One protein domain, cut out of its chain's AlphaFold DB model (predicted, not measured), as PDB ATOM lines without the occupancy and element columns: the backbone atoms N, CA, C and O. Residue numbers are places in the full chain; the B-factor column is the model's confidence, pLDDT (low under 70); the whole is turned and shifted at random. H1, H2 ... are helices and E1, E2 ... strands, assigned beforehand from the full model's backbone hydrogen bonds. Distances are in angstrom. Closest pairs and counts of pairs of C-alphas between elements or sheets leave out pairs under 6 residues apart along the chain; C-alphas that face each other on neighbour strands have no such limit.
ATOM      1  N   GLY A 307     138.020 -42.621 -48.756       45.88
ATOM      2  CA  GLY A 307     137.209 -43.826 -48.607       45.88
ATOM      3  C   GLY A 307     136.685 -44.181 -49.989       45.88
ATOM      4  O   GLY A 307     135.692 -43.611 -50.427       45.88
ATOM      5  N   ALA A 308     137.430 -45.007 -50.730       53.53
ATOM      6  CA  ALA A 308     137.175 -45.329 -52.136       53.53
ATOM      7  C   ALA A 308     135.935 -46.228 -52.288       53.53
ATOM      8  O   ALA A 308     136.048 -47.391 -52.662       53.53
ATOM      9  N   SER A 309     134.775 -45.667 -51.949       56.69
ATOM     10  CA  SER A 309     133.484 -46.326 -52.004       56.69
ATOM     11  C   SER A 309     132.737 -45.903 -53.268       56.69
ATOM     12  O   SER A 309     132.616 -44.705 -53.545       56.69
ATOM     13  N   VAL A 310     132.255 -46.868 -54.043       62.75
ATOM     14  CA  VAL A 310     131.468 -46.646 -55.261       62.75
ATOM     15  C   VAL A 310     130.006 -46.910 -54.941       62.75
ATOM     16  O   VAL A 310     129.680 -48.005 -54.501       62.75
ATOM     17  N   VAL A 311     129.121 -45.938 -55.163       64.06
ATOM     18  CA  VAL A 311     127.682 -46.068 -54.872       64.06
ATOM     19  C   VAL A 311     126.902 -46.134 -56.176       64.06
ATOM     20  O   VAL A 311     127.053 -45.262 -57.031       64.06
ATOM     21  N   VAL A 312     126.061 -47.156 -56.322       65.69
ATOM     22  CA  VAL A 312     125.425 -47.491 -57.598       65.69
ATOM     23  C   VAL A 312     123.945 -47.786 -57.392       65.69
ATOM     24  O   VAL A 312     123.627 -48.688 -56.621       65.69
ATOM     25  N   PRO A 313     123.026 -47.051 -58.035       66.75
ATOM     26  CA  PRO A 313     121.594 -47.302 -57.894       66.75
ATOM     27  C   PRO A 313     121.204 -48.696 -58.403       66.75
ATOM     28  O   PRO A 313     121.695 -49.130 -59.443       66.75
ATOM     29  N   LEU A 314     120.288 -49.368 -57.703       65.69
ATOM     30  CA  LEU A 314     119.667 -50.603 -58.190       65.69
ATOM     31  C   LEU A 314     118.545 -50.277 -59.201       65.69
ATOM     32  O   LEU A 314     117.826 -49.291 -59.016       65.69
ATOM     33  N   PRO A 315     118.365 -51.080 -60.266       61.28
ATOM     34  CA  PRO A 315     117.338 -50.833 -61.280       61.28
ATOM     35  C   PRO A 315     115.895 -51.053 -60.776       61.28
ATOM     36  O   PRO A 315     115.667 -51.789 -59.814       61.28
ATOM     37  N   GLU A 316     114.947 -50.411 -61.480       61.56
ATOM     38  CA  GLU A 316     113.460 -50.468 -61.516       61.56
ATOM     39  C   GLU A 316     112.653 -50.987 -60.303       61.56
ATOM     40  O   GLU A 316     111.671 -50.353 -59.919       61.56
ATOM     41  N   ALA A 317     113.012 -52.114 -59.687       63.06
ATOM     42  CA  ALA A 317     112.311 -52.678 -58.530       63.06
ATOM     43  C   ALA A 317     112.718 -52.036 -57.186       63.06
ATOM     44  O   ALA A 317     111.956 -52.115 -56.220       63.06
ATOM     45  N   PHE A 318     113.890 -51.388 -57.116       70.44
ATOM     46  CA  PHE A 318     114.423 -50.776 -55.888       70.44
ATOM     47  C   PHE A 318     114.948 -49.342 -56.122       70.44
ATOM     48  O   PHE A 318     116.125 -49.064 -55.895       70.44
ATOM     49  N   PRO A 319     114.088 -48.392 -56.541       66.19
ATOM     50  CA  PRO A 319     114.497 -47.054 -56.998       66.19
ATOM     51  C   PRO A 319     115.122 -46.162 -55.910       66.19
ATOM     52  O   PRO A 319     115.696 -45.117 -56.211       66.19
ATOM     53  N   HIS A 320     115.010 -46.561 -54.643       73.56
ATOM     54  CA  HIS A 320     115.563 -45.850 -53.494       73.56
ATOM     55  C   HIS A 320     116.626 -46.676 -52.751       73.56
ATOM     56  O   HIS A 320     116.898 -46.422 -51.577       73.56
ATOM     57  N   HIS A 321     117.249 -47.645 -53.424       73.38
ATOM     58  CA  HIS A 321     118.351 -48.443 -52.895       73.38
ATOM     59  C   HIS A 321     119.543 -48.383 -53.848       73.38
ATOM     60  O   HIS A 321     119.392 -48.301 -55.066       73.38
ATOM     61  N   ALA A 322     120.740 -48.414 -53.282       73.12
ATOM     62  CA  ALA A 322     121.994 -48.439 -54.013       73.12
ATOM     63  C   ALA A 322     122.930 -49.484 -53.408       73.12
ATOM     64  O   ALA A 322     122.864 -49.758 -52.213       73.12
ATOM     65  N   VAL A 323     123.821 -50.042 -54.217       72.50
ATOM     66  CA  VAL A 323     124.928 -50.871 -53.747       72.50
ATOM     67  C   VAL A 323     126.138 -49.973 -53.536       72.50
ATOM     68  O   VAL A 323     126.525 -49.229 -54.439       72.50
ATOM     69  N   ARG A 324     126.726 -50.022 -52.342       77.50
ATOM     70  CA  ARG A 324     128.023 -49.421 -52.049       77.50
ATOM     71  C   ARG A 324     129.091 -50.508 -52.106       77.50
ATOM     72  O   ARG A 324     128.997 -51.514 -51.408       77.50
ATOM     73  N   PHE A 325     130.098 -50.278 -52.937       72.19
ATOM     74  CA  PHE A 325     131.284 -51.111 -53.039       72.19
ATOM     75  C   PHE A 325     132.445 -50.447 -52.332       72.19
ATOM     76  O   PHE A 325     132.782 -49.319 -52.672       72.19
ATOM     77  N   ASP A 326     133.079 -51.164 -51.420       71.38
ATOM     78  CA  ASP A 326     134.331 -50.768 -50.789       71.38
ATOM     79  C   ASP A 326     135.464 -51.682 -51.287       71.38
ATOM     80  O   ASP A 326     135.266 -52.869 -51.559       71.38
ATOM     81  N   LEU A 327     136.656 -51.105 -51.452       64.25
ATOM     82  CA  LEU A 327     137.852 -51.805 -51.920       64.25
ATOM     83  C   LEU A 327     138.869 -51.923 -50.786       64.25
ATOM     84  O   LEU A 327     139.549 -50.949 -50.433       64.25
ATOM     85  N   ASP A 328     139.007 -53.132 -50.249       61.97
ATOM     86  CA  ASP A 328     140.001 -53.434 -49.224       61.97
ATOM     87  C   ASP A 328     141.432 -53.453 -49.799       61.97
ATOM     88  O   ASP A 328     141.669 -53.412 -51.009       61.97
ATOM     89  N   ALA A 329     142.439 -53.481 -48.921       53.44
ATOM     90  CA  ALA A 329     143.864 -53.491 -49.284       53.44
ATOM     91  C   ALA A 329     144.343 -54.758 -50.036       53.44
ATOM     92  O   ALA A 329     145.522 -54.839 -50.364       53.44
ATOM     93  N   VAL A 330     143.463 -55.738 -50.289       51.75
ATOM     94  CA  VAL A 330     143.803 -57.087 -50.792       51.75
ATOM     95  C   VAL A 330     142.922 -57.496 -51.987       51.75
ATOM     96  O   VAL A 330     142.450 -58.625 -52.047       51.75
ATOM     97  N   ASP A 331     142.632 -56.570 -52.909       55.25
ATOM     98  CA  ASP A 331     141.858 -56.822 -54.148       55.25
ATOM     99  C   ASP A 331     140.501 -57.538 -53.943       55.25
ATOM    100  O   ASP A 331     139.950 -58.179 -54.844       55.25
ATOM    101  N   ALA A 332     139.949 -57.415 -52.734       64.94
ATOM    102  CA  ALA A 332     138.654 -57.945 -52.349       64.94
ATOM    103  C   ALA A 332     137.624 -56.813 -52.387       64.94
ATOM    104  O   ALA A 332     137.808 -55.761 -51.769       64.94
ATOM    105  N   LEU A 333     136.548 -57.044 -53.131       71.31
ATOM    106  CA  LEU A 333     135.432 -56.122 -53.281       71.31
ATOM    107  C   LEU A 333     134.382 -56.439 -52.209       71.31
ATOM    108  O   LEU A 333     133.794 -57.520 -52.203       71.31
ATOM    109  N   THR A 334     134.117 -55.517 -51.296       75.31
ATOM    110  CA  THR A 334     133.001 -55.654 -50.351       75.31
ATOM    111  C   THR A 334     131.787 -54.915 -50.884       75.31
ATOM    112  O   THR A 334     131.925 -53.773 -51.306       75.31
ATOM    113  N   ALA A 335     130.617 -55.552 -50.867       78.12
ATOM    114  CA  ALA A 335     129.370 -54.974 -51.366       78.12
ATOM    115  C   ALA A 335     128.301 -54.960 -50.266       78.12
ATOM    116  O   ALA A 335     128.077 -55.974 -49.600       78.12
ATOM    117  N   GLU A 336     127.630 -53.825 -50.096       79.88
ATOM    118  CA  GLU A 336     126.498 -53.658 -49.178       79.88
ATOM    119  C   GLU A 336     125.385 -52.815 -49.804       79.88
ATOM    120  O   GLU A 336     125.629 -51.930 -50.624       79.88
ATOM    121  N   VAL A 337     124.147 -53.055 -49.371       80.38
ATOM    122  CA  VAL A 337     122.992 -52.248 -49.776       80.38
ATOM    123  C   VAL A 337     122.837 -51.039 -48.857       80.38
ATOM    124  O   VAL A 337     122.816 -51.163 -47.630       80.38
ATOM    125  N   VAL A 338     122.651 -49.865 -49.458       79.81
ATOM    126  CA  VAL A 338     122.388 -48.599 -48.774       79.81
ATOM    127  C   VAL A 338     121.094 -47.973 -49.296       79.81
ATOM    128  O   VAL A 338     120.854 -47.901 -50.500       79.81
ATOM    129  N   ARG A 339     120.240 -47.495 -48.387       80.94
ATOM    130  CA  ARG A 339     118.959 -46.856 -48.723       80.94
ATOM    131  C   ARG A 339     119.150 -45.377 -49.040       80.94
ATOM    132  O   ARG A 339     119.543 -44.605 -48.168       80.94
ATOM    133  N   LEU A 340     118.811 -44.958 -50.249       73.88
ATOM    134  CA  LEU A 340     118.716 -43.553 -50.643       73.88
ATOM    135  C   LEU A 340     117.481 -42.883 -49.998       73.88
ATOM    136  O   LEU A 340     116.583 -43.574 -49.501       73.88
ATOM    137  N   PRO A 341     117.394 -41.538 -49.983       68.88
ATOM    138  CA  PRO A 341     116.211 -40.841 -49.484       68.88
ATOM    139  C   PRO A 341     114.919 -41.350 -50.149       68.88
ATOM    140  O   PRO A 341     114.834 -41.407 -51.375       68.88
ATOM    141  N   GLY A 342     113.925 -41.713 -49.331       68.06
ATOM    142  CA  GLY A 342     112.655 -42.302 -49.784       68.06
ATOM    143  C   GLY A 342     112.600 -43.837 -49.779       68.06
ATOM    144  O   GLY A 342     111.548 -44.389 -50.077       68.06
ATOM    145  N   GLY A 343     113.689 -44.529 -49.421       71.31
ATOM    146  CA  GLY A 343     113.740 -45.996 -49.399       71.31
ATOM    147  C   GLY A 343     113.037 -46.640 -48.207       71.31
ATOM    148  O   GLY A 343     113.202 -46.205 -47.067       71.31
ATOM    149  N   ASP A 344     112.283 -47.706 -48.481       76.75
ATOM    150  CA  ASP A 344     111.592 -48.515 -47.474       76.75
ATOM    151  C   ASP A 344     112.535 -49.584 -46.879       76.75
ATOM    152  O   ASP A 344     113.031 -50.433 -47.626       76.75
ATOM    153  N   PRO A 345     112.762 -49.597 -45.549       77.19
ATOM    154  CA  PRO A 345     113.496 -50.656 -44.855       77.19
ATOM    155  C   PRO A 345     112.985 -52.077 -45.119       77.19
ATOM    156  O   PRO A 345     113.767 -53.024 -45.068       77.19
ATOM    157  N   ALA A 346     111.688 -52.251 -45.394       80.44
ATOM    158  CA  ALA A 346     111.112 -53.567 -45.674       80.44
ATOM    159  C   ALA A 346     111.652 -54.186 -46.976       80.44
ATOM    160  O   ALA A 346     111.638 -55.406 -47.134       80.44
ATOM    161  N   MET A 347     112.164 -53.351 -47.886       78.56
ATOM    162  CA  MET A 347     112.671 -53.762 -49.195       78.56
ATOM    163  C   MET A 347     114.168 -54.100 -49.189       78.56
ATOM    164  O   MET A 347     114.666 -54.649 -50.169       78.56
ATOM    165  N   ASP A 348     114.879 -53.851 -48.084       79.25
ATOM    166  CA  ASP A 348     116.330 -54.067 -47.984       79.25
ATOM    167  C   ASP A 348     116.729 -55.511 -48.249       79.25
ATOM    168  O   ASP A 348     117.723 -55.773 -48.918       79.25
ATOM    169  N   ARG A 349     115.930 -56.460 -47.756       80.50
ATOM    170  CA  ARG A 349     116.195 -57.883 -47.961       80.50
ATOM    171  C   ARG A 349     116.086 -58.270 -49.436       80.50
ATOM    172  O   ARG A 349     116.938 -58.999 -49.929       80.50
ATOM    173  N   GLY A 350     115.075 -57.758 -50.139       80.62
ATOM    174  CA  GLY A 350     114.916 -57.998 -51.573       80.62
ATOM    175  C   GLY A 350     116.032 -57.346 -52.392       80.62
ATOM    176  O   GLY A 350     116.537 -57.953 -53.335       80.62
ATOM    177  N   ALA A 351     116.466 -56.146 -51.996       77.75
ATOM    178  CA  ALA A 351     117.596 -55.455 -52.613       77.75
ATOM    179  C   ALA A 351     118.920 -56.214 -52.394       77.75
ATOM    180  O   ALA A 351     119.718 -56.337 -53.321       77.75
ATOM    181  N   GLN A 352     119.124 -56.781 -51.199       81.88
ATOM    182  CA  GLN A 352     120.286 -57.607 -50.854       81.88
ATOM    183  C   GLN A 352     120.318 -58.905 -51.671       81.88
ATOM    184  O   GLN A 352     121.334 -59.228 -52.281       81.88
ATOM    185  N   GLU A 353     119.196 -59.627 -51.736       80.19
ATOM    186  CA  GLU A 353     119.078 -60.868 -52.514       80.19
ATOM    187  C   GLU A 353     119.328 -60.617 -54.011       80.19
ATOM    188  O   GLU A 353     119.983 -61.425 -54.675       80.19
ATOM    189  N   ARG A 354     118.876 -59.468 -54.538       79.56
ATOM    190  CA  ARG A 354     119.139 -59.064 -55.924       79.56
ATOM    191  C   ARG A 354     120.613 -58.745 -56.170       79.56
ATOM    192  O   ARG A 354     121.164 -59.254 -57.142       79.56
ATOM    193  N   MET A 355     121.235 -57.957 -55.291       81.00
ATOM    194  CA  MET A 355     122.667 -57.650 -55.347       81.00
ATOM    195  C   MET A 355     123.482 -58.946 -55.416       81.00
ATOM    196  O   MET A 355     124.234 -59.136 -56.367       81.00
ATOM    197  N   CYS A 356     123.282 -59.874 -54.472       79.94
ATOM    198  CA  CYS A 356     124.046 -61.124 -54.410       79.94
ATOM    199  C   CYS A 356     123.898 -61.990 -55.672       79.94
ATOM    200  O   CYS A 356     124.871 -62.611 -56.088       79.94
ATOM    201  N   ALA A 357     122.722 -62.007 -56.310       75.69
ATOM    202  CA  ALA A 357     122.495 -62.767 -57.542       75.69
ATOM    203  C   ALA A 357     123.261 -62.213 -58.762       75.69
ATOM    204  O   ALA A 357     123.536 -62.954 -59.703       75.69
ATOM    205  N   GLU A 358     123.599 -60.922 -58.757       76.19
ATOM    206  CA  GLU A 358     124.261 -60.234 -59.875       76.19
ATOM    207  C   GLU A 358     125.783 -60.094 -59.678       76.19
ATOM    208  O   GLU A 358     126.514 -59.883 -60.651       76.19
ATOM    209  N   MET A 359     126.281 -60.285 -58.448       76.94
ATOM    210  CA  MET A 359     127.709 -60.199 -58.104       76.94
ATOM    211  C   MET A 359     128.585 -61.245 -58.808       76.94
ATOM    212  O   MET A 359     129.729 -60.954 -59.172       76.94
ATOM    213  N   ASP A 360     128.066 -62.452 -59.032       73.06
ATOM    214  CA  ASP A 360     128.805 -63.518 -59.720       73.06
ATOM    215  C   ASP A 360     129.035 -63.181 -61.205       73.06
ATOM    216  O   ASP A 360     130.092 -63.470 -61.768       73.06
ATOM    217  N   GLU A 361     128.087 -62.488 -61.840       73.94
ATOM    218  CA  GLU A 361     128.245 -61.993 -63.210       73.94
ATOM    219  C   GLU A 361     129.221 -60.805 -63.272       73.94
ATOM    220  O   GLU A 361     130.091 -60.760 -64.150       73.94
ATOM    221  N   LEU A 362     129.132 -59.872 -62.316       73.75
ATOM    222  CA  LEU A 362     130.049 -58.736 -62.204       73.75
ATOM    223  C   LEU A 362     131.503 -59.205 -62.037       73.75
ATOM    224  O   LEU A 362     132.393 -58.747 -62.759       73.75
ATOM    225  N   THR A 363     131.752 -60.161 -61.140       70.81
ATOM    226  CA  THR A 363     133.099 -60.714 -60.918       70.81
ATOM    227  C   THR A 363     133.626 -61.493 -62.123       70.81
ATOM    228  O   THR A 363     134.798 -61.340 -62.468       70.81
ATOM    229  N   ALA A 364     132.782 -62.240 -62.844       69.94
ATOM    230  CA  ALA A 364     133.180 -62.899 -64.090       69.94
ATOM    231  C   ALA A 364     133.606 -61.898 -65.185       69.94
ATOM    232  O   ALA A 364     134.562 -62.144 -65.925       69.94
ATOM    233  N   ARG A 365     132.941 -60.740 -65.279       68.44
ATOM    234  CA  ARG A 365     133.295 -59.678 -66.239       68.44
ATOM    235  C   ARG A 365     134.560 -58.921 -65.844       68.44
ATOM    236  O   ARG A 365     135.347 -58.564 -66.720       68.44
ATOM    237  N   LEU A 366     134.770 -58.678 -64.552       69.00
ATOM    238  CA  LEU A 366     136.026 -58.117 -64.043       69.00
ATOM    239  C   LEU A 366     137.195 -59.067 -64.332       69.00
ATOM    240  O   LEU A 366     138.218 -58.625 -64.858       69.00
ATOM    241  N   ALA A 367     136.997 -60.373 -64.135       67.25
ATOM    242  CA  ALA A 367     137.973 -61.400 -64.495       67.25
ATOM    243  C   ALA A 367     138.270 -61.425 -66.004       67.25
ATOM    244  O   ALA A 367     139.433 -61.506 -66.397       67.25
ATOM    245  N   ALA A 368     137.255 -61.271 -66.863       67.00
ATOM    246  CA  ALA A 368     137.441 -61.151 -68.314       67.00
ATOM    247  C   ALA A 368     138.231 -59.891 -68.727       67.00
ATOM    248  O   ALA A 368     138.875 -59.882 -69.775       67.00
ATOM    249  N   ARG A 369     138.211 -58.843 -67.893       64.94
ATOM    250  CA  ARG A 369     139.018 -57.620 -68.039       64.94
ATOM    251  C   ARG A 369     140.391 -57.717 -67.351       64.94
ATOM    252  O   ARG A 369     141.116 -56.730 -67.325       64.94
ATOM    253  N   GLY A 370     140.760 -58.893 -66.836       58.06
ATOM    254  CA  GLY A 370     142.064 -59.166 -66.225       58.06
ATOM    255  C   GLY A 370     142.140 -58.928 -64.715       58.06
ATOM    256  O   GLY A 370     143.210 -59.099 -64.137       58.06
ATOM    257  N   PHE A 371     141.032 -58.580 -64.055       64.44
ATOM    258  CA  PHE A 371     140.988 -58.356 -62.609       64.44
ATOM    259  C   PHE A 371     140.488 -59.610 -61.882       64.44
ATOM    260  O   PHE A 371     139.304 -59.938 -61.924       64.44
ATOM    261  N   ALA A 372     141.384 -60.317 -61.192       61.56
ATOM    262  CA  ALA A 372     141.046 -61.493 -60.385       61.56
ATOM    263  C   ALA A 372     140.447 -61.089 -59.021       61.56
ATOM    264  O   ALA A 372     141.032 -61.336 -57.970       61.56
ATOM    265  N   THR A 373     139.291 -60.426 -59.036       65.62
ATOM    266  CA  THR A 373     138.614 -59.949 -57.822       65.62
ATOM    267  C   THR A 373     137.777 -61.036 -57.162       65.62
ATOM    268  O   THR A 373     136.997 -61.716 -57.830       65.62
ATOM    269  N   THR A 374     137.859 -61.132 -55.836       69.62
ATOM    270  CA  THR A 374     136.892 -61.881 -55.014       69.62
ATOM    271  C   THR A 374     135.936 -60.902 -54.339       69.62
ATOM    272  O   THR A 374     136.311 -59.752 -54.107       69.62
ATOM    273  N   TRP A 375     134.700 -61.321 -54.049       76.50
ATOM    274  CA  TRP A 375     133.704 -60.444 -53.431       76.50
ATOM    275  C   TRP A 375     133.203 -60.975 -52.088       76.50
ATOM    276  O   TRP A 375     133.185 -62.184 -51.848       76.50
ATOM    277  N   ARG A 376     132.810 -60.060 -51.197       78.44
ATOM    278  CA  ARG A 376     132.231 -60.386 -49.891       78.44
ATOM    279  C   ARG A 376     130.963 -59.577 -49.639       78.44
ATOM    280  O   ARG A 376     130.985 -58.349 -49.692       78.44
ATOM    281  N   GLU A 377     129.888 -60.282 -49.305       81.56
ATOM    282  CA  GLU A 377     128.629 -59.685 -48.859       81.56
ATOM    283  C   GLU A 377     128.789 -59.031 -47.479       81.56
ATOM    284  O   GLU A 377     129.345 -59.630 -46.550       81.56
ATOM    285  N   GLN A 378     128.269 -57.814 -47.334       79.31
ATOM    286  CA  GLN A 378     128.094 -57.132 -46.056       79.31
ATOM    287  C   GLN A 378     126.606 -56.868 -45.782       79.31
ATOM    288  O   GLN A 378     125.789 -56.773 -46.699       79.31
ATOM    289  N   ALA A 379     126.236 -56.794 -44.500       74.31
ATOM    290  CA  ALA A 379     124.856 -56.519 -44.092       74.31
ATOM    291  C   ALA A 379     124.400 -55.127 -44.587       74.31
ATOM    292  O   ALA A 379     125.243 -54.239 -44.712       74.31
ATOM    293  N   PRO A 380     123.093 -54.898 -44.824       74.06
ATOM    294  CA  PRO A 380     122.621 -53.606 -45.306       74.06
ATOM    295  C   PRO A 380     122.961 -52.501 -44.298       74.06
ATOM    296  O   PRO A 380     122.588 -52.583 -43.124       74.06
ATOM    297  N   ALA A 381     123.632 -51.442 -44.754       67.94
ATOM    298  CA  ALA A 381     124.104 -50.350 -43.896       67.94
ATOM    299  C   ALA A 381     122.981 -49.400 -43.433       67.94
ATOM    300  O   ALA A 381     123.187 -48.538 -42.577       67.94
ATOM    301  N   GLY A 382     121.768 -49.555 -43.977       65.56
ATOM    302  CA  GLY A 382     120.611 -48.731 -43.643       65.56
ATOM    303  C   GLY A 382     120.559 -47.423 -44.438       65.56
ATOM    304  O   GLY A 382     120.867 -47.400 -45.624       65.56
ATOM    305  N   ALA A 383     120.080 -46.334 -43.824       63.91
ATOM    306  CA  ALA A 383     119.886 -45.055 -44.519       63.91
ATOM    307  C   ALA A 383     121.224 -44.407 -44.911       63.91
ATOM    308  O   ALA A 383     122.098 -44.222 -44.067       63.91
ATOM    309  N   PHE A 384     121.353 -44.013 -46.179       60.91
ATOM    310  CA  PHE A 384     122.503 -43.302 -46.721       60.91
ATOM    311  C   PHE A 384     122.652 -41.961 -45.997       60.91
ATOM    312  O   PHE A 384     121.799 -41.074 -46.105       60.91
ATOM    313  N   ALA A 385     123.731 -41.797 -45.232       52.62
ATOM    314  CA  ALA A 385     123.985 -40.589 -44.457       52.62
ATOM    315  C   ALA A 385     124.475 -39.435 -45.356       52.62
ATOM    316  O   ALA A 385     125.625 -39.012 -45.277       52.62
TER     317      ALA A 385
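AT A GLANCE: This is residues 307 to 385 of the 431 residues of an uncharacterized protein of Streptomyces sp. M7 (UniProt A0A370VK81). A strongly twisted four-stranded sheet has one long helix, H1, packed over one face: two layers. The 79 printed residues hold E1, E2, E3, H1 and E4 in chain order, mixed helices and strands; the mixed sheet runs E1, E2, E3, E4. It is compact, with a radius of gyration of the C-alphas of 12.6 A and spans of 37 by 25 by 16 A.

HOW THE PARTS SIT: E1, residues 309 to 313, E2, 321 to 327, and E3, 332 to 339, form a meander of antiparallel hairpins; N 310 and O 325 are 2.9 A apart, N 324 and O 336 2.8 A. E4, 374 to 377, is parallel to E3, with N 333 to O 374 2.9 A. H1, 345 to 368, is over E3, height over the sheet 7.3 A; the closest C-alphas, of Val 337 and Gln 352, are 6.1 A apart. E3, H1, E4 make a strand-helix-strand unit, a helix between parallel neighbour strands, its crossover right-handed. In H1, 16 of 20 O i to N i+4 pairs are within hydrogen-bond range.

IN THESE COORDINATES: C-alpha 309 begins E1 at (133.484, -46.326, -52.004); C-alpha 377 ends E4 at (128.629, -59.685, -48.859). H1 is 35.1 A long, E3 22.9 A.

THE WHOLE: The printed part has no cut and no long link. Residues 307 to 317 and 364 to 374 are among those with pLDDT under 70.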